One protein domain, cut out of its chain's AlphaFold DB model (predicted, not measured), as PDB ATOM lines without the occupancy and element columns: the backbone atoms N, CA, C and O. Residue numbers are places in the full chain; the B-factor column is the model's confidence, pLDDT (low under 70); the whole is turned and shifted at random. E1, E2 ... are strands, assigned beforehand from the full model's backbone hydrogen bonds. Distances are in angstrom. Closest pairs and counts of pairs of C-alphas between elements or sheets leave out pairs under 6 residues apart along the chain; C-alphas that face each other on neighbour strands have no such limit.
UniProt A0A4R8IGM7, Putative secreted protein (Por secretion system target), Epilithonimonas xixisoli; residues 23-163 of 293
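What this domain is: This is residues 23 to 163 of the 293 residues of the protein "Putative secreted protein (Por secretion system target)" of Epilithonimonas xixisoli (UniProt A0A4R8IGM7). The printed part is wound in stacked turns, a solenoid with three walls, each wall a sheet of five short parallel strands, and each full turn adds one strand to each wall. Residues 23 to 51, with no named element, lie at one end, where short pairings with E1, E2 and E3 carry on the winding; residues 142 to 159, a low-confidence loop between E14 and E15, lie at the other. The printed part has 141 residues with 15 named strands, E1 to E15 in that order along the chain, and no named helix; the sheets run E1 E4 E7 E10 E13, E2 E5 E8 E11 E14 and E3 E6 E9 E12 E15. The class is all strand, with under half of the residues, 57 of 141, in named strands. The whole is compact, with a radius of gyration of the C-alphas of 14.8 A, and only just elongated, spanning 51 by 26 by 26 A.

How they stand to each other: Residues 23 to 24 pair, parallel, with residues 53 to 54 of E1, residues 52 to 55. In the first sheet E1 is followed by E4 (71 to 74), E7 (91 to 94), E10 (115 to 118) and E13 (133 to 136); N 53 and O 71 are 2.8 A apart, within hydrogen-bond range, as are N 72 and O 91, 2.8 A. The second sheet runs E2 (59 to 62), E5 (77 to 81), E8 (100 to 103), E11 (121 to 123) and E14 (139 to 141); N 61 and O 79 are 2.9 A apart, and N 78 and O 100, 2.7 A. The third runs E3 (66 to 68), E6 (85 to 88), E9 (109 to 112), E12 (127 to 130) and E15 (160 to 162). There N 68 and O 87 are 2.8 A apart, but E12 and E15, at 22 degrees, have N 128 and O 160 at 3.4 A. E1 and E2 meet only through their link, while E2 and E3 are apart.

Where its parts are: E1 begins at C-alpha 52, (203.343, 188.691, 253.477), and is 9.9 A long. E5, the longest strand by residues, measures 12.9 A; E7 and E12 measure 10.0 A each. E15 ends at C-alpha 162, (187.586, 193.586, 276.406).

The domain as a whole: The two C-alphas farthest apart, those of Gly 39 and Val 151, are 51.6 A apart. The printed part has no cut. The links from E1 through to E14 are tight, and that from E14 to E15, 18 residues, is long. The mean pLDDT of the printed part is 78.4; 34 residues are under 70, among them residues 141 to 163.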
ATOM      1  N   TYR A  23     207.238 191.531 251.682       97.94
ATOM      2  CA  TYR A  23     208.096 192.538 252.296       97.94
ATOM      3  C   TYR A  23     208.983 191.852 253.327       97.94
ATOM      4  O   TYR A  23     208.488 191.078 254.141       97.94
ATOM      5  N   SER A  24     210.284 192.121 253.313       97.19
ATOM      6  CA  SER A  24     211.224 191.517 254.261       97.19
ATOM      7  C   SER A  24     212.200 192.563 254.770       97.19
ATOM      8  O   SER A  24     212.668 193.393 253.990       97.19
ATOM      9  N   THR A  25     212.523 192.522 256.059       97.38
ATOM     10  CA  THR A  25     213.498 193.448 256.646       97.38
ATOM     11  C   THR A  25     214.934 192.998 256.363       97.38
ATOM     12  O   THR A  25     215.226 191.799 256.363       97.38
ATOM     13  N   THR A  26     215.848 193.944 256.147       95.81
ATOM     14  CA  THR A  26     217.283 193.686 255.883       95.81
ATOM     15  C   THR A  26     218.192 194.066 257.044       95.81
ATOM     16  O   THR A  26     219.339 193.625 257.092       95.81
ATOM     17  N   ARG A  27     217.703 194.905 257.956       96.00
ATOM     18  CA  ARG A  27     218.449 195.439 259.095       96.00
ATOM     19  C   ARG A  27     217.490 195.900 260.182       96.00
ATOM     20  O   ARG A  27     216.288 195.826 259.989       96.00
ATOM     21  N   ASN A  28     218.007 196.347 261.324       97.38
ATOM     22  CA  ASN A  28     217.186 197.017 262.334       97.38
ATOM     23  C   ASN A  28     216.802 198.421 261.852       97.38
ATOM     24  O   ASN A  28     217.633 199.106 261.252       97.38
ATOM     25  N   GLY A  29     215.591 198.867 262.175       95.62
ATOM     26  CA  GLY A  29     215.085 200.157 261.724       95.62
ATOM     27  C   GLY A  29     213.614 200.370 262.065       95.62
ATOM     28  O   GLY A  29     212.988 199.574 262.766       95.62
ATOM     29  N   ASN A  30     213.065 201.477 261.572       95.62
ATOM     30  CA  ASN A  30     211.650 201.797 261.716       95.62
ATOM     31  C   ASN A  30     210.863 201.265 260.520       95.62
ATOM     32  O   ASN A  30     211.397 201.141 259.420       95.62
ATOM     33  N   TRP A  31     209.573 200.990 260.712       95.38
ATOM     34  CA  TRP A  31     208.720 200.500 259.630       95.38
ATOM     35  C   TRP A  31     208.732 201.426 258.412       95.38
ATOM     36  O   TRP A  31     208.749 200.937 257.292       95.38
ATOM     37  N   ASP A  32     208.727 202.744 258.603       94.75
ATOM     38  CA  ASP A  32     208.646 203.712 257.500       94.75
ATOM     39  C   ASP A  32     209.971 203.972 256.775       94.75
ATOM     40  O   ASP A  32     209.972 204.633 255.743       94.75
ATOM     41  N   SER A  33     211.086 203.444 257.283       95.88
ATOM     42  CA  SER A  33     212.414 203.606 256.686       95.88
ATOM     43  C   SER A  33     212.573 202.709 255.452       95.88
ATOM     44  O   SER A  33     212.624 201.491 255.616       95.88
ATOM     45  N   PRO A  34     212.713 203.232 254.218       96.94
ATOM     46  CA  PRO A  34     212.926 202.393 253.034       96.94
ATOM     47  C   PRO A  34     214.157 201.486 253.154       96.94
ATOM     48  O   PRO A  34     214.102 200.306 252.822       96.94
ATOM     49  N   GLU A  35     215.250 201.994 253.719       96.56
ATOM     50  CA  GLU A  35     216.500 201.268 253.967       96.56
ATOM     51  C   GLU A  35     216.363 200.070 254.920       96.56
ATOM     52  O   GLU A  35     217.266 199.232 254.989       96.56
ATOM     53  N   HIS A  36     215.248 199.986 255.651       96.12
ATOM     54  CA  HIS A  36     214.894 198.862 256.517       96.12
ATOM     55  C   HIS A  36     214.420 197.638 255.724       96.12
ATOM     56  O   HIS A  36     214.524 196.505 256.202       96.12
ATOM     57  N   TRP A  37     213.916 197.851 254.506       97.31
ATOM     58  CA  TRP A  37     213.245 196.838 253.698       97.31
ATOM     59  C   TRP A  37     214.065 196.420 252.482       97.31
ATOM     60  O   TRP A  37     214.778 197.211 251.860       97.31
ATOM     61  N   VAL A  38     213.929 195.149 252.102       95.50
ATOM     62  CA  VAL A  38     214.508 194.623 250.861       95.50
ATOM     63  C   VAL A  38     214.026 195.475 249.684       95.50
ATOM     64  O   VAL A  38     212.828 195.645 249.469       95.50
ATOM     65  N   GLY A  39     214.977 196.014 248.920       94.69
ATOM     66  CA  GLY A  39     214.690 196.817 247.732       94.69
ATOM     67  C   GLY A  39     214.065 198.188 248.009       94.69
ATOM     68  O   GLY A  39     213.567 198.802 247.073       94.69
ATOM     69  N   GLY A  40     214.062 198.673 249.256       94.56
ATOM     70  CA  GLY A  40     213.465 199.970 249.584       94.56
ATOM     71  C   GLY A  40     211.935 199.967 249.633       94.56
ATOM     72  O   GLY A  40     211.323 201.027 249.737       94.56
ATOM     73  N   VAL A  41     211.299 198.796 249.523       93.81
ATOM     74  CA  VAL A  41     209.843 198.691 249.412       93.81
ATOM     75  C   VAL A  41     209.224 198.591 250.803       93.81
ATOM     76  O   VAL A  41     209.229 197.531 251.427       93.81
ATOM     77  N   VAL A  42     208.672 199.703 251.281       96.25
ATOM     78  CA  VAL A  42     207.997 199.789 252.582       96.25
ATOM     79  C   VAL A  42     206.598 199.158 252.493       96.25
ATOM     80  O   VAL A  42     205.822 199.542 251.613       96.25
ATOM     81  N   PRO A  43     206.222 198.226 253.391       96.88
ATOM     82  CA  PRO A  43     204.867 197.708 253.429       96.88
ATOM     83  C   PRO A  43     203.853 198.797 253.801       96.88
ATOM     84  O   PRO A  43     204.108 199.610 254.700       96.88
ATOM     85  N   PRO A  44     202.672 198.801 253.158       95.81
ATOM     86  CA  PRO A  44     201.632 199.779 253.435       95.81
ATOM     87  C   PRO A  44     201.059 199.614 254.847       95.81
ATOM     88  O   PRO A  44     201.091 198.538 255.441       95.81
ATOM     89  N   ASN A  45     200.439 200.680 255.357       93.94
ATOM     90  CA  ASN A  45     199.761 200.664 256.660       93.94
ATOM     91  C   ASN A  45     198.531 199.743 256.670       93.94
ATOM     92  O   ASN A  45     198.076 199.340 257.733       93.94
ATOM     93  N   THR A  46     197.975 199.425 255.499       97.31
ATOM     94  CA  THR A  46     196.970 198.370 255.328       97.31
ATOM     95  C   THR A  46     197.566 197.268 254.467       97.31
ATOM     96  O   THR A  46     197.704 197.429 253.258       97.31
ATOM     97  N   ILE A  47     197.934 196.152 255.091       97.12
ATOM     98  CA  ILE A  47     198.513 194.991 254.413       97.12
ATOM     99  C   ILE A  47     197.381 194.221 253.734       97.12
ATOM    100  O   ILE A  47     196.370 193.901 254.372       97.12
ATOM    101  N   ASN A  48     197.537 193.914 252.444       95.38
ATOM    102  CA  ASN A  48     196.520 193.188 251.686       95.38
ATOM    103  C   ASN A  48     196.460 191.715 252.093       95.38
ATOM    104  O   ASN A  48     197.456 191.129 252.502       95.38
ATOM    105  N   ALA A  49     195.303 191.081 251.889       92.31
ATOM    106  CA  ALA A  49     195.059 189.704 252.324       92.31
ATOM    107  C   ALA A  49     196.024 188.652 251.746       92.31
ATOM    108  O   ALA A  49     196.245 187.610 252.357       92.31
ATOM    109  N   LYS A  50     196.597 188.917 250.568       91.25
ATOM    110  CA  LYS A  50     197.570 188.026 249.918       91.25
ATOM    111  C   LYS A  50     199.016 188.323 250.304       91.25
ATOM    112  O   LYS A  50     199.876 187.491 250.038       91.25
ATOM    113  N   ASP A  51     199.284 189.495 250.870       95.62
ATOM    114  CA  ASP A  51     200.642 189.967 251.103       95.62
ATOM    115  C   ASP A  51     201.238 189.350 252.369       95.62
ATOM    116  O   ASP A  51     200.536 188.980 253.319       95.62
ATOM    117  N   VAL A  52     202.566 189.250 252.370       95.94
ATOM    118  CA  VAL A  52     203.343 188.691 253.477       95.94
ATOM    119  C   VAL A  52     204.400 189.692 253.920       95.94
ATOM    120  O   VAL A  52     205.148 190.217 253.098       95.94
ATOM    121  N   VAL A  53     204.495 189.928 255.226       98.12
ATOM    122  CA  VAL A  53     205.533 190.759 255.844       98.12
ATOM    123  C   VAL A  53     206.400 189.877 256.738       98.12
ATOM    124  O   VAL A  53     205.903 189.282 257.687       98.12
ATOM    125  N   ASN A  54     207.698 189.799 256.453       97.38
ATOM    126  CA  ASN A  54     208.683 189.057 257.235       97.38
ATOM    127  C   ASN A  54     209.573 190.023 258.019       97.38
ATOM    128  O   ASN A  54     210.429 190.715 257.462       97.38
ATOM    129  N   ILE A  55     209.395 190.029 259.332       97.25
ATOM    130  CA  ILE A  55     210.152 190.850 260.268       97.25
ATOM    131  C   ILE A  55     211.232 189.985 260.913       97.25
ATOM    132  O   ILE A  55     210.997 189.304 261.912       97.25
ATOM    133  N   ASN A  56     212.429 190.018 260.330       95.31
ATOM    134  CA  ASN A  56     213.601 189.269 260.802       95.31
ATOM    135  C   ASN A  56     214.585 190.127 261.609       95.31
ATOM    136  O   ASN A  56     215.588 189.627 262.104       95.31
ATOM    137  N   HIS A  57     214.289 191.416 261.743       96.19
ATOM    138  CA  HIS A  57     215.128 192.413 262.396       96.19
ATOM    139  C   HIS A  57     214.251 193.338 263.237       96.19
ATOM    140  O   HIS A  57     213.039 193.409 263.011       96.19
ATOM    141  N   ILE A  58     214.855 194.054 264.189       95.62
ATOM    142  CA  ILE A  58     214.112 194.952 265.077       95.62
ATOM    143  C   ILE A  58     213.370 195.987 264.235       95.62
ATOM    144  O   ILE A  58     214.000 196.686 263.443       95.62
ATOM    145  N   THR A  59     212.048 196.057 264.388       96.19
ATOM    146  CA  THR A  59     211.187 196.923 263.568       96.19
ATOM    147  C   THR A  59     210.320 197.801 264.451       96.19
ATOM    148  O   THR A  59     209.338 197.326 265.017       96.19
ATOM    149  N   GLY A  60     210.685 199.077 264.558       94.75
ATOM    150  CA  GLY A  60     209.923 200.066 265.316       94.75
ATOM    151  C   GLY A  60     208.635 200.483 264.608       94.75
ATOM    152  O   GLY A  60     208.663 200.912 263.452       94.75
ATOM    153  N   LEU A  61     207.511 200.386 265.316       92.62
ATOM    154  CA  LEU A  61     206.210 200.931 264.928       92.62
ATOM    155  C   LEU A  61     205.890 202.137 265.824       92.62
ATOM    156  O   LEU A  61     205.412 201.976 266.943       92.62
ATOM    157  N   ILE A  62     206.176 203.351 265.362       87.00
ATOM    158  CA  ILE A  62     206.059 204.563 266.189       87.00
ATOM    159  C   ILE A  62     204.901 205.416 265.672       87.00
ATOM    160  O   ILE A  62     204.893 205.789 264.501       87.00
ATOM    161  N   SER A  63     203.923 205.705 266.538       82.81
ATOM    162  CA  SER A  63     202.707 206.479 266.226       82.81
ATOM    163  C   SER A  63     201.988 206.018 264.956       82.81
ATOM    164  O   SER A  63     201.472 206.822 264.175       82.81
ATOM    165  N   LYS A  64     201.960 204.702 264.735       81.88
ATOM    166  CA  LYS A  64     201.580 204.117 263.456       81.88
ATOM    167  C   LYS A  64     200.423 203.147 263.593       81.88
ATOM    168  O   LYS A  64     200.565 202.086 264.179       81.88
ATOM    169  N   ASN A  65     199.298 203.456 262.958       92.56
ATOM    170  CA  ASN A  65     198.197 202.501 262.877       92.56
ATOM    171  C   ASN A  65     198.446 201.497 261.750       92.56
ATOM    172  O   ASN A  65     198.688 201.889 260.606       92.56
ATOM    173  N   LEU A  66     198.358 200.210 262.078       95.81
ATOM    174  CA  LEU A  66     198.577 199.105 261.154       95.81
ATOM    175  C   LEU A  66     197.315 198.246 261.072       95.81
ATOM    176  O   LEU A  66     196.829 197.751 262.084       95.81
ATOM    177  N   ILE A  67     196.811 198.033 259.861       97.88
ATOM    178  CA  ILE A  67     195.736 197.087 259.571       97.88
ATOM    179  C   ILE A  67     196.351 195.907 258.824       97.88
ATOM    180  O   ILE A  67     196.788 196.034 257.682       97.88
ATOM    181  N   ASN A  68     196.382 194.743 259.459       98.00
ATOM    182  CA  ASN A  68     196.856 193.519 258.839       98.00
ATOM    183  C   ASN A  68     195.681 192.691 258.321       98.00
ATOM    184  O   ASN A  68     194.959 192.116 259.129       98.00
ATOM    185  N   ASN A  69     195.519 192.567 257.003       96.12
ATOM    186  CA  ASN A  69     194.638 191.545 256.422       96.12
ATOM    187  C   ASN A  69     195.421 190.327 255.904       96.12
ATOM    188  O   ASN A  69     194.813 189.297 255.628       96.12
ATOM    189  N   GLY A  70     196.743 190.452 255.747       95.06
ATOM    190  CA  GLY A  70     197.629 189.425 255.200       95.06
ATOM    191  C   GLY A  70     198.281 188.564 256.278       95.06
ATOM    192  O   GLY A  70     197.655 188.185 257.270       95.06
ATOM    193  N   THR A  71     199.555 188.229 256.076       96.81
ATOM    194  CA  THR A  71     200.354 187.480 257.059       96.81
ATOM    195  C   THR A  71     201.568 188.289 257.501       96.81
ATOM    196  O   THR A  71     202.373 188.695 256.669       96.81
ATOM    197  N   ILE A  72     201.735 188.473 258.810       98.12
ATOM    198  CA  ILE A  72     202.943 189.045 259.410       98.12
ATOM    199  C   ILE A  72     203.682 187.937 260.157       98.12
ATOM    200  O   ILE A  72     203.197 187.413 261.158       98.12
ATOM    201  N   ASN A  73     204.877 187.617 259.680       96.81
ATOM    202  CA  ASN A  73     205.814 186.705 260.312       96.81
ATOM    203  C   ASN A  73     206.826 187.514 261.122       96.81
ATOM    204  O   ASN A  73     207.536 188.354 260.571       96.81
ATOM    205  N   ILE A  74     206.912 187.256 262.421       96.94
ATOM    206  CA  ILE A  74     207.788 187.965 263.350       96.94
ATOM    207  C   ILE A  74     208.809 186.973 263.896       96.94
ATOM    208  O   ILE A  74     208.450 186.008 264.566       96.94
ATOM    209  N   ASN A  75     210.087 187.229 263.637       93.56
ATOM    210  CA  ASN A  75     211.213 186.480 264.198       93.56
ATOM    211  C   ASN A  75     212.176 187.376 265.002       93.56
ATOM    212  O   ASN A  75     213.263 186.953 265.382       93.56
ATOM    213  N   ALA A  76     211.786 188.628 265.244       92.69
ATOM    214  CA  ALA A  76     212.576 189.625 265.953       92.69
ATOM    215  C   ALA A  76     211.703 190.463 266.898       92.69
ATOM    216  O   ALA A  76     210.508 190.210 267.073       92.69
ATOM    217  N   TYR A  77     212.310 191.472 267.517       93.19
ATOM    218  CA  TYR A  77     211.617 192.417 268.383       93.19
ATOM    219  C   TYR A  77     210.860 193.486 267.577       93.19
ATOM    220  O   TYR A  77     211.435 194.175 266.739       93.19
ATOM    221  N   VAL A  78     209.573 193.651 267.863       94.75
ATOM    222  CA  VAL A  78     208.686 194.675 267.303       94.75
ATOM    223  C   VAL A  78     208.186 195.547 268.456       94.75
ATOM    224  O   VAL A  78     207.159 195.223 269.069       94.75
ATOM    225  N   PRO A  79     208.929 196.615 268.801       91.75
ATOM    226  CA  PRO A  79     208.428 197.647 269.694       91.75
ATOM    227  C   PRO A  79     207.377 198.491 268.973       91.75
ATOM    228  O   PRO A  79     207.601 198.929 267.840       91.75
ATOM    229  N   PHE A  80     206.251 198.745 269.636       89.44
ATOM    230  CA  PHE A  80     205.248 199.685 269.153       89.44
ATOM    231  C   PHE A  80     204.852 200.726 270.204       89.44
ATOM    232  O   PHE A  80     204.468 200.407 271.327       89.44
ATOM    233  N   GLU A  81     204.960 201.998 269.837       86.25
ATOM    234  CA  GLU A  81     204.927 203.141 270.762       86.25
ATOM    235  C   GLU A  81     204.111 204.299 270.170       86.25
ATOM    236  O   GLU A  81     203.691 204.251 269.008       86.25
ATOM    237  N   GLY A  82     203.865 205.347 270.958       83.88
ATOM    238  CA  GLY A  82     203.221 206.577 270.505       83.88
ATOM    239  C   GLY A  82     201.731 206.414 270.207       83.88
ATOM    240  O   GLY A  82     201.246 206.993 269.233       83.88
ATOM    241  N   GLY A  83     201.022 205.585 270.979       85.38
ATOM    242  CA  GLY A  83     199.597 205.287 270.770       85.38
ATOM    243  C   GLY A  83     199.289 204.430 269.534       85.38
ATOM    244  O   GLY A  83     198.192 204.513 268.978       85.38
ATOM    245  N   THR A  84     200.257 203.630 269.076       90.75
ATOM    246  CA  THR A  84     200.132 202.749 267.903       90.75
ATOM    247  C   THR A  84     198.998 201.735 268.067       90.75
ATOM    248  O   THR A  84     198.962 200.983 269.041       90.75
ATOM    249  N   LYS A  85     198.103 201.652 267.073       91.69
ATOM    250  CA  LYS A  85     197.012 200.664 267.036       91.69
ATOM    251  C   LYS A  85     197.236 199.627 265.946       91.69
ATOM    252  O   LYS A  85     197.319 199.966 264.766       91.69
ATOM    253  N   ILE A  86     197.257 198.355 266.326       94.25
ATOM    254  CA  ILE A  86     197.340 197.228 265.397       94.25
ATOM    255  C   ILE A  86     195.968 196.557 265.319       94.25
ATOM    256  O   ILE A  86     195.467 196.035 266.310       94.25
ATOM    257  N   VAL A  87     195.366 196.533 264.135       95.50
ATOM    258  CA  VAL A  87     194.144 195.776 263.845       95.50
ATOM    259  C   VAL A  87     194.520 194.569 262.997       95.50
ATOM    260  O   VAL A  87     194.919 194.708 261.844       95.50
ATOM    261  N   ASN A  88     194.401 193.374 263.563       95.19
ATOM    262  CA  ASN A  88     194.736 192.125 262.901       95.19
ATOM    263  C   ASN A  88     193.482 191.394 262.409       95.19
ATOM    264  O   ASN A  88     192.834 190.692 263.174       95.19
ATOM    265  N   ASN A  89     193.172 191.510 261.121       90.62
ATOM    266  CA  ASN A  89     192.152 190.715 260.427       90.62
ATOM    267  C   ASN A  89     192.744 189.492 259.701       90.62
ATOM    268  O   ASN A  89     192.000 188.679 259.160       90.62
ATOM    269  N   GLY A  90     194.074 189.386 259.654       90.06
ATOM    270  CA  GLY A  90     194.818 188.283 259.061       90.06
ATOM    271  C   GLY A  90     195.602 187.500 260.112       90.06
ATOM    272  O   GLY A  90     195.176 187.339 261.257       90.06
ATOM    273  N   LYS A  91     196.767 186.982 259.728       88.69
ATOM    274  CA  LYS A  91     197.624 186.186 260.617       88.69
ATOM    275  C   LYS A  91     198.794 187.010 261.135       88.69
ATOM    276  O   LYS A  91     199.499 187.637 260.347       88.69
ATOM    277  N   ILE A  92     199.045 186.933 262.437       95.69
ATOM    278  CA  ILE A  92     200.325 187.317 263.045       95.69
ATOM    279  C   ILE A  92     200.958 186.051 263.617       95.69
ATOM    280  O   ILE A  92     200.303 185.304 264.339       95.69
ATOM    281  N   ILE A  93     202.220 185.796 263.285       88.38
ATOM    282  CA  ILE A  93     202.934 184.580 263.677       88.38
ATOM    283  C   ILE A  93     204.257 184.987 264.322       88.38
ATOM    284  O   ILE A  93     205.147 185.495 263.643       88.38
ATOM    285  N   LEU A  94     204.398 184.763 265.626       89.62
ATOM    286  CA  LEU A  94     205.667 184.880 266.336       89.62
ATOM    287  C   LEU A  94     206.372 183.527 266.224       89.62
ATOM    288  O   LEU A  94     205.905 182.525 266.763       89.62
ATOM    289  N   LEU A  95     207.469 183.500 265.473       84.25
ATOM    290  CA  LEU A  95     208.114 182.276 264.989       84.25
ATOM    291  C   LEU A  95     209.116 181.660 265.973       84.25
ATOM    292  O   LEU A  95     209.529 180.519 265.784       84.25
ATOM    293  N   SER A  96     209.548 182.396 266.995       79.75
ATOM    294  CA  SER A  96     210.574 181.932 267.931       79.75
ATOM    295  C   SER A  96     210.475 182.626 269.284       79.75
ATOM    296  O   SER A  96     209.805 183.645 269.419       79.75
ATOM    297  N   GLN A  97     211.227 182.131 270.270       72.38
ATOM    298  CA  GLN A  97     211.359 182.783 271.578       72.38
ATOM    299  C   GLN A  97     212.021 184.171 271.486       72.38
ATOM    300  O   GLN A  97     211.857 184.990 272.379       72.38
ATOM    301  N   ASN A  98     212.718 184.483 270.389       76.44
ATOM    302  CA  ASN A  98     213.279 185.818 270.153       76.44
ATOM    303  C   ASN A  98     212.263 186.782 269.515       76.44
ATOM    304  O   ASN A  98     212.496 187.992 269.479       76.44
ATOM    305  N   ALA A  99     211.142 186.265 269.005       87.62
ATOM    306  CA  ALA A  99     210.061 187.082 268.488       87.62
ATOM    307  C   ALA A  99     209.333 187.748 269.656       87.62
ATOM    308  O   ALA A  99     208.842 187.080 270.568       87.62
ATOM    309  N   LYS A 100     209.243 189.075 269.629       88.69
ATOM    310  CA  LYS A 100     208.576 189.827 270.689       88.69
ATOM    311  C   LYS A 100     207.735 190.936 270.083       88.69
ATOM    312  O   LYS A 100     208.265 191.771 269.365       88.69
ATOM    313  N   LEU A 101     206.448 190.958 270.407       91.06
ATOM    314  CA  LEU A 101     205.520 192.034 270.079       91.06
ATOM    315  C   LEU A 101     205.185 192.767 271.379       91.06
ATOM    316  O   LEU A 101     204.622 192.182 272.307       91.06
ATOM    317  N   ASN A 102     205.611 194.020 271.496       86.81
ATOM    318  CA  ASN A 102     205.598 194.718 272.778       86.81
ATOM    319  C   ASN A 102     205.331 196.205 272.609       86.81
ATOM    320  O   ASN A 102     205.908 196.845 271.737       86.81
ATOM    321  N   SER A 103     204.489 196.729 273.490       85.31
ATOM    322  CA  SER A 103     204.291 198.163 273.636       85.31
ATOM    323  C   SER A 103     204.916 198.616 274.950       85.31
ATOM    324  O   SER A 103     204.838 197.890 275.926       85.31
ATOM    325  N   ASN A 104     205.520 199.799 275.010       69.25
ATOM    326  CA  ASN A 104     205.963 200.389 276.285       69.25
ATOM    327  C   ASN A 104     205.238 201.705 276.590       69.25
ATOM    328  O   ASN A 104     205.645 202.441 277.485       69.25
ATOM    329  N   ASP A 105     204.166 202.005 275.851       73.25
ATOM    330  CA  ASP A 105     203.473 203.288 275.909       73.25
ATOM    331  C   ASP A 105     201.975 203.128 276.198       73.25
ATOM    332  O   ASP A 105     201.317 202.182 275.746       73.25
ATOM    333  N   LYS A 106     201.426 204.097 276.938       69.94
ATOM    334  CA  LYS A 106     199.993 204.217 277.198       69.94
ATOM    335  C   LYS A 106     199.252 204.460 275.884       69.94
ATOM    336  O   LYS A 106     199.566 205.371 275.129       69.94
ATOM    337  N   GLY A 107     198.202 203.681 275.644       74.75
ATOM    338  CA  GLY A 107     197.295 203.870 274.506       74.75
ATOM    339  C   GLY A 107     197.674 203.104 273.238       74.75
ATOM    340  O   GLY A 107     196.894 203.103 272.284       74.75
ATOM    341  N   SER A 108     198.814 202.411 273.232       85.31
ATOM    342  CA  SER A 108     199.123 201.412 272.210       85.31
ATOM    343  C   SER A 108     198.228 200.180 272.380       85.31
ATOM    344  O   SER A 108     198.102 199.639 273.483       85.31
ATOM    345  N   SER A 109     197.611 199.712 271.294       83.31
ATOM    346  CA  SER A 109     196.611 198.645 271.361       83.31
ATOM    347  C   SER A 109     196.712 197.623 270.238       83.31
ATOM    348  O   SER A 109     197.193 197.907 269.141       83.31
ATOM    349  N   ILE A 110     196.224 196.414 270.518       87.38
ATOM    350  CA  ILE A 110     196.032 195.363 269.521       87.38
ATOM    351  C   ILE A 110     194.570 194.935 269.530       87.38
ATOM    352  O   ILE A 110     194.019 194.609 270.573       87.38
ATOM    353  N   THR A 111     193.944 194.900 268.358       85.56
ATOM    354  CA  THR A 111     192.650 194.253 268.129       85.56
ATOM    355  C   THR A 111     192.857 193.067 267.201       85.56
ATOM    356  O   THR A 111     193.138 193.251 266.020       85.56
ATOM    357  N   ASN A 112     192.734 191.850 267.715       81.62
ATOM    358  CA  ASN A 112     192.829 190.622 266.939       81.62
ATOM    359  C   ASN A 112     191.443 190.124 266.530       81.62
ATOM    360  O   ASN A 112     190.679 189.688 267.378       81.62
ATOM    361  N   ASN A 113     191.147 190.125 265.238       79.19
ATOM    362  CA  ASN A 113     189.899 189.641 264.651       79.19
ATOM    363  C   ASN A 113     190.049 188.299 263.919       79.19
ATOM    364  O   ASN A 113     189.049 187.766 263.448       79.19
ATOM    365  N   TYR A 114     191.265 187.750 263.798       79.38
ATOM    366  CA  TYR A 114     191.476 186.462 263.134       79.38
ATOM    367  C   TYR A 114     192.395 185.524 263.909       79.38
ATOM    368  O   TYR A 114     191.886 184.739 264.702       79.38
ATOM    369  N   ALA A 115     193.712 185.542 263.696       75.81
ATOM    370  CA  ALA A 115     194.597 184.566 264.329       75.81
ATOM    371  C   ALA A 115     195.962 185.145 264.707       75.81
ATOM    372  O   ALA A 115     196.621 185.804 263.897       75.81
ATOM    373  N   ILE A 116     196.401 184.810 265.921       83.19
ATOM    374  CA  ILE A 116     197.765 185.012 266.408       83.19
ATOM    375  C   ILE A 116     198.343 183.649 266.794       83.19
ATOM    376  O   ILE A 116     197.783 182.967 267.646       83.19
ATOM    377  N   ASP A 117     199.459 183.252 266.189       77.50
ATOM    378  CA  ASP A 117     200.260 182.103 266.625       77.50
ATOM    379  C   ASP A 117     201.481 182.634 267.374       77.50
ATOM    380  O   ASP A 117     202.357 183.269 266.786       77.50
ATOM    381  N   ASN A 118     201.497 182.463 268.691       77.75
ATOM    382  CA  ASN A 118     202.532 183.001 269.552       77.75
ATOM    383  C   ASN A 118     203.492 181.908 270.021       77.75
ATOM    384  O   ASN A 118     203.180 181.205 270.978       77.75
ATOM    385  N   ASN A 119     204.693 181.838 269.440       74.38
ATOM    386  CA  ASN A 119     205.817 181.049 269.972       74.38
ATOM    387  C   ASN A 119     206.886 181.921 270.664       74.38
ATOM    388  O   ASN A 119     207.968 181.432 270.984       74.38
ATOM    389  N   GLY A 120     206.588 183.208 270.874       77.12
ATOM    390  CA  GLY A 120     207.487 184.210 271.441       77.12
ATOM    391  C   GLY A 120     206.861 184.958 272.615       77.12
ATOM    392  O   GLY A 120     206.266 184.348 273.502       77.12
ATOM    393  N   TYR A 121     206.996 186.283 272.634       79.00
ATOM    394  CA  TYR A 121     206.522 187.133 273.728       79.00
ATOM    395  C   TYR A 121     205.544 188.207 273.241       79.00
ATOM    396  O   TYR A 121     205.912 189.069 272.446       79.00
ATOM    397  N   ILE A 122     204.324 188.222 273.785       83.06
ATOM    398  CA  ILE A 122     203.358 189.318 273.599       83.06
ATOM    399  C   ILE A 122     203.187 190.021 274.942       83.06
ATOM    400  O   ILE A 122     202.691 189.422 275.893       83.06
ATOM    401  N   THR A 123     203.663 191.260 275.071       75.56
ATOM    402  CA  THR A 123     203.798 191.872 276.406       75.56
ATOM    403  C   THR A 123     203.531 193.373 276.431       75.56
ATOM    404  O   THR A 123     203.788 194.054 275.442       75.56
ATOM    405  N   HIS A 124     203.103 193.887 277.591       70.75
ATOM    406  CA  HIS A 124     203.008 195.329 277.888       70.75
ATOM    407  C   HIS A 124     202.065 196.110 276.943       70.75
ATOM    408  O   HIS A 124     202.286 197.264 276.582       70.75
ATOM    409  N   ILE A 125     200.978 195.473 276.519       74.31
ATOM    410  CA  ILE A 125     200.001 196.087 275.615       74.31
ATOM    411  C   ILE A 125     198.932 196.771 276.463       74.31
ATOM    412  O   ILE A 125     198.302 196.106 277.283       74.31
ATOM    413  N   SER A 126     198.723 198.079 276.261       72.81
ATOM    414  CA  SER A 126     197.769 198.851 277.074       72.81
ATOM    415  C   SER A 126     196.344 198.307 276.941       72.81
ATOM    416  O   SER A 126     195.685 198.027 277.942       72.81
ATOM    417  N   ASP A 127     195.898 198.111 275.697       71.75
ATOM    418  CA  ASP A 127     194.601 197.515 275.389       71.75
ATOM    419  C   ASP A 127     194.773 196.375 274.384       71.75
ATOM    420  O   ASP A 127     195.249 196.575 273.262       71.75
ATOM    421  N   PHE A 128     194.362 195.172 274.767       77.00
ATOM    422  CA  PHE A 128     194.358 194.015 273.880       77.00
ATOM    423  C   PHE A 128     192.925 193.493 273.754       77.00
ATOM    424  O   PHE A 128     192.303 193.078 274.726       77.00
ATOM    425  N   VAL A 129     192.372 193.534 272.549       73.50
ATOM    426  CA  VAL A 129     191.024 193.056 272.229       73.50
ATOM    427  C   VAL A 129     191.172 191.810 271.373       73.50
ATOM    428  O   VAL A 129     191.816 191.861 270.327       73.50
ATOM    429  N   ASN A 130     190.579 190.694 271.793       69.06
ATOM    430  CA  ASN A 130     190.605 189.454 271.025       69.06
ATOM    431  C   ASN A 130     189.194 189.032 270.612       69.06
ATOM    432  O   ASN A 130     188.440 188.506 271.418       69.06
ATOM    433  N   ASN A 131     188.874 189.209 269.336       66.19
ATOM    434  CA  ASN A 131     187.685 188.663 268.680       66.19
ATOM    435  C   ASN A 131     188.004 187.396 267.853       66.19
ATOM    436  O   ASN A 131     187.096 186.790 267.293       66.19
ATOM    437  N   GLY A 132     189.286 187.025 267.736       59.50
ATOM    438  CA  GLY A 132     189.772 185.868 266.981       59.50
ATOM    439  C   GLY A 132     190.366 184.762 267.861       59.50
ATOM    440  O   GLY A 132     190.002 184.580 269.022       59.50
ATOM    441  N   TYR A 133     191.320 184.020 267.303       64.19
ATOM    442  CA  TYR A 133     192.027 182.916 267.947       64.19
ATOM    443  C   TYR A 133     193.454 183.309 268.329       64.19
ATOM    444  O   TYR A 133     194.134 184.028 267.591       64.19
ATOM    445  N   ILE A 134     193.928 182.776 269.455       71.75
ATOM    446  CA  ILE A 134     195.333 182.849 269.858       71.75
ATOM    447  C   ILE A 134     195.829 181.432 270.137       71.75
ATOM    448  O   ILE A 134     195.380 180.781 271.075       71.75
ATOM    449  N   PHE A 135     196.778 180.972 269.330       62.97
ATOM    450  CA  PHE A 135     197.504 179.725 269.530       62.97
ATOM    451  C   PHE A 135     198.784 180.053 270.288       62.97
ATOM    452  O   PHE A 135     199.742 180.548 269.707       62.97
ATOM    453  N   ASN A 136     198.796 179.850 271.602       64.06
ATOM    454  CA  ASN A 136     199.934 180.245 272.425       64.06
ATOM    455  C   ASN A 136     200.817 179.045 272.787       64.06
ATOM    456  O   ASN A 136     200.354 178.105 273.428       64.06
ATOM    457  N   GLN A 137     202.093 179.100 272.419       59.84
ATOM    458  CA  GLN A 137     203.174 178.235 272.912       59.84
ATOM    459  C   GLN A 137     204.295 179.044 273.589       59.84
ATOM    460  O   GLN A 137     205.131 178.476 274.287       59.84
ATOM    461  N   GLY A 138     204.310 180.364 273.388       62.47
ATOM    462  CA  GLY A 138     205.185 181.317 274.053       62.47
ATOM    463  C   GLY A 138     204.554 181.907 275.314       62.47
ATOM    464  O   GLY A 138     203.693 181.302 275.961       62.47
ATOM    465  N   SER A 139     204.982 183.111 275.676       64.50
ATOM    466  CA  SER A 139     204.493 183.813 276.858       64.50
ATOM    467  C   SER A 139     203.708 185.064 276.501       64.50
ATOM    468  O   SER A 139     203.980 185.757 275.517       64.50
ATOM    469  N   ILE A 140     202.738 185.363 277.355       70.69
ATOM    470  CA  ILE A 140     201.913 186.552 277.258       70.69
ATOM    471  C   ILE A 140     201.871 187.188 278.654       70.69
ATOM    472  O   ILE A 140     201.503 186.506 279.606       70.69
ATOM    473  N   PHE A 141     202.287 188.451 278.790       58.03
ATOM    474  CA  PHE A 141     202.422 189.126 280.092       58.03
ATOM    475  C   PHE A 141     201.833 190.544 280.101       58.03
ATOM    476  O   PHE A 141     201.938 191.271 279.111       58.03
ATOM    477  N   ASN A 142     201.351 190.963 281.278       50.28
ATOM    478  CA  ASN A 142     200.898 192.320 281.612       50.28
ATOM    479  C   ASN A 142     199.660 192.781 280.819       50.28
ATOM    480  O   ASN A 142     199.748 193.592 279.898       50.28
ATOM    481  N   PHE A 143     198.496 192.268 281.223       49.41
ATOM    482  CA  PHE A 143     197.189 192.777 280.819       49.41
ATOM    483  C   PHE A 143     196.448 193.306 282.017       49.41
ATOM    484  O   PHE A 143     196.581 192.772 283.114       49.41
ATOM    485  N   GLN A 144     195.626 194.315 281.798       42.50
ATOM    486  CA  GLN A 144     195.360 195.185 282.911       42.50
ATOM    487  C   GLN A 144     193.855 195.286 283.327       42.50
ATOM    488  O   GLN A 144     193.518 195.885 284.341       42.50
ATOM    489  N   LYS A 145     192.937 194.563 282.656       38.00
ATOM    490  CA  LYS A 145     191.573 194.189 283.139       38.00
ATOM    491  C   LYS A 145     191.059 192.999 282.329       38.00
ATOM    492  O   LYS A 145     191.439 192.903 281.179       38.00
ATOM    493  N   LEU A 146     190.198 192.137 282.871       34.56
ATOM    494  CA  LEU A 146     189.510 191.044 282.153       34.56
ATOM    495  C   LEU A 146     187.994 191.249 282.262       34.56
ATOM    496  O   LEU A 146     187.503 191.487 283.363       34.56
ATOM    497  N   PHE A 147     187.260 191.134 281.152       32.16
ATOM    498  CA  PHE A 147     185.796 191.021 281.168       32.16
ATOM    499  C   PHE A 147     185.383 189.616 280.732       32.16
ATOM    500  O   PHE A 147     185.714 189.194 279.626       32.16
ATOM    501  N   TYR A 148     184.633 188.932 281.594       32.12
ATOM    502  CA  TYR A 148     183.917 187.699 281.288       32.12
ATOM    503  C   TYR A 148     182.532 187.779 281.942       32.12
ATOM    504  O   TYR A 148     182.429 188.041 283.138       32.12
ATOM    505  N   ASP A 149     181.488 187.622 281.130       27.31
ATOM    506  CA  ASP A 149     180.100 187.366 281.545       27.31
ATOM    507  C   ASP A 149     179.580 188.169 282.765       27.31
ATOM    508  O   ASP A 149     179.213 187.623 283.801       27.31
ATOM    509  N   GLY A 150     179.585 189.504 282.671       29.06
ATOM    510  CA  GLY A 150     178.912 190.379 283.646       29.06
ATOM    511  C   GLY A 150     179.574 190.535 285.026       29.06
ATOM    512  O   GLY A 150     179.089 191.335 285.825       29.06
ATOM    513  N   VAL A 151     180.692 189.860 285.316       29.73
ATOM    514  CA  VAL A 151     181.426 190.004 286.589       29.73
ATOM    515  C   VAL A 151     182.613 190.958 286.423       29.73
ATOM    516  O   VAL A 151     183.442 190.809 285.529       29.73
ATOM    517  N   THR A 152     182.702 191.965 287.300       29.45
ATOM    518  CA  THR A 152     183.805 192.942 287.308       29.45
ATOM    519  C   THR A 152     184.914 192.472 288.248       29.45
ATOM    520  O   THR A 152     184.699 192.416 289.455       29.45
ATOM    521  N   MET A 153     186.115 192.203 287.727       31.44
ATOM    522  CA  MET A 153     187.329 192.073 288.545       31.44
ATOM    523  C   MET A 153     188.152 193.361 288.426       31.44
ATOM    524  O   MET A 153     188.573 193.745 287.334       31.44
ATOM    525  N   GLN A 154     188.353 194.065 289.542       30.39
ATOM    526  CA  GLN A 154     189.224 195.241 289.598       30.39
ATOM    527  C   GLN A 154     190.657 194.798 289.912       30.39
ATOM    528  O   GLN A 154     190.909 194.237 290.973       30.39
ATOM    529  N   CYS A 155     191.590 195.054 288.994       31.27
ATOM    530  CA  CYS A 155     193.027 195.017 289.270       31.27
ATOM    531  C   CYS A 155     193.518 196.445 289.492       31.27
ATOM    532  O   CYS A 155     193.034 197.375 288.842       31.27
ATOM    533  N   SER A 156     194.421 196.618 290.453       32.31
ATOM    534  CA  SER A 156     194.732 197.927 291.017       32.31
ATOM    535  C   SER A 156     195.763 198.744 290.250       32.31
ATOM    536  O   SER A 156     196.049 199.820 290.747       32.31
ATOM    537  N   ASP A 157     196.278 198.334 289.077       28.56
ATOM    538  CA  ASP A 157     196.870 199.326 288.167       28.56
ATOM    539  C   ASP A 157     197.109 198.929 286.698       28.56
ATOM    540  O   ASP A 157     197.549 197.827 286.369       28.56
ATOM    541  N   TRP A 158     196.865 199.965 285.874       26.78
ATOM    542  CA  TRP A 158     196.898 200.131 284.409       26.78
ATOM    543  C   TRP A 158     195.894 199.247 283.616       26.78
ATOM    544  O   TRP A 158     195.306 198.403 284.263       26.78
ATOM    545  N   GLY A 159     195.613 199.570 282.316       34.25
ATOM    546  CA  GLY A 159     194.826 199.051 281.109       34.25
ATOM    547  C   GLY A 159     193.744 197.928 281.070       34.25
ATOM    548  O   GLY A 159     193.133 197.611 282.076       34.25
ATOM    549  N   ARG A 160     193.378 197.382 279.890       32.22
ATOM    550  CA  ARG A 160     192.078 196.674 279.716       32.22
ATOM    551  C   ARG A 160     192.039 195.588 278.618       32.22
ATOM    552  O   ARG A 160     192.363 195.854 277.469       32.22
ATOM    553  N   LEU A 161     191.557 194.380 278.940       36.06
ATOM    554  CA  LEU A 161     191.085 193.351 277.989       36.06
ATOM    555  C   LEU A 161     189.563 193.441 277.898       36.06
ATOM    556  O   LEU A 161     188.878 193.354 278.915       36.06
ATOM    557  N   VAL A 162     189.029 193.593 276.687       29.44
ATOM    558  CA  VAL A 162     187.586 193.586 276.406       29.44
ATOM    559  C   VAL A 162     187.308 192.569 275.298       29.44
ATOM    560  O   VAL A 162     187.998 192.579 274.283       29.44
ATOM    561  N   ASN A 163     186.257 191.770 275.498       30.00
ATOM    562  CA  ASN A 163     185.685 190.742 274.619       30.00
ATOM    563  C   ASN A 163     186.440 189.406 274.471       30.00
ATOM    564  O   ASN A 163     187.665 189.320 274.466       30.00
TER     565      ASN A 163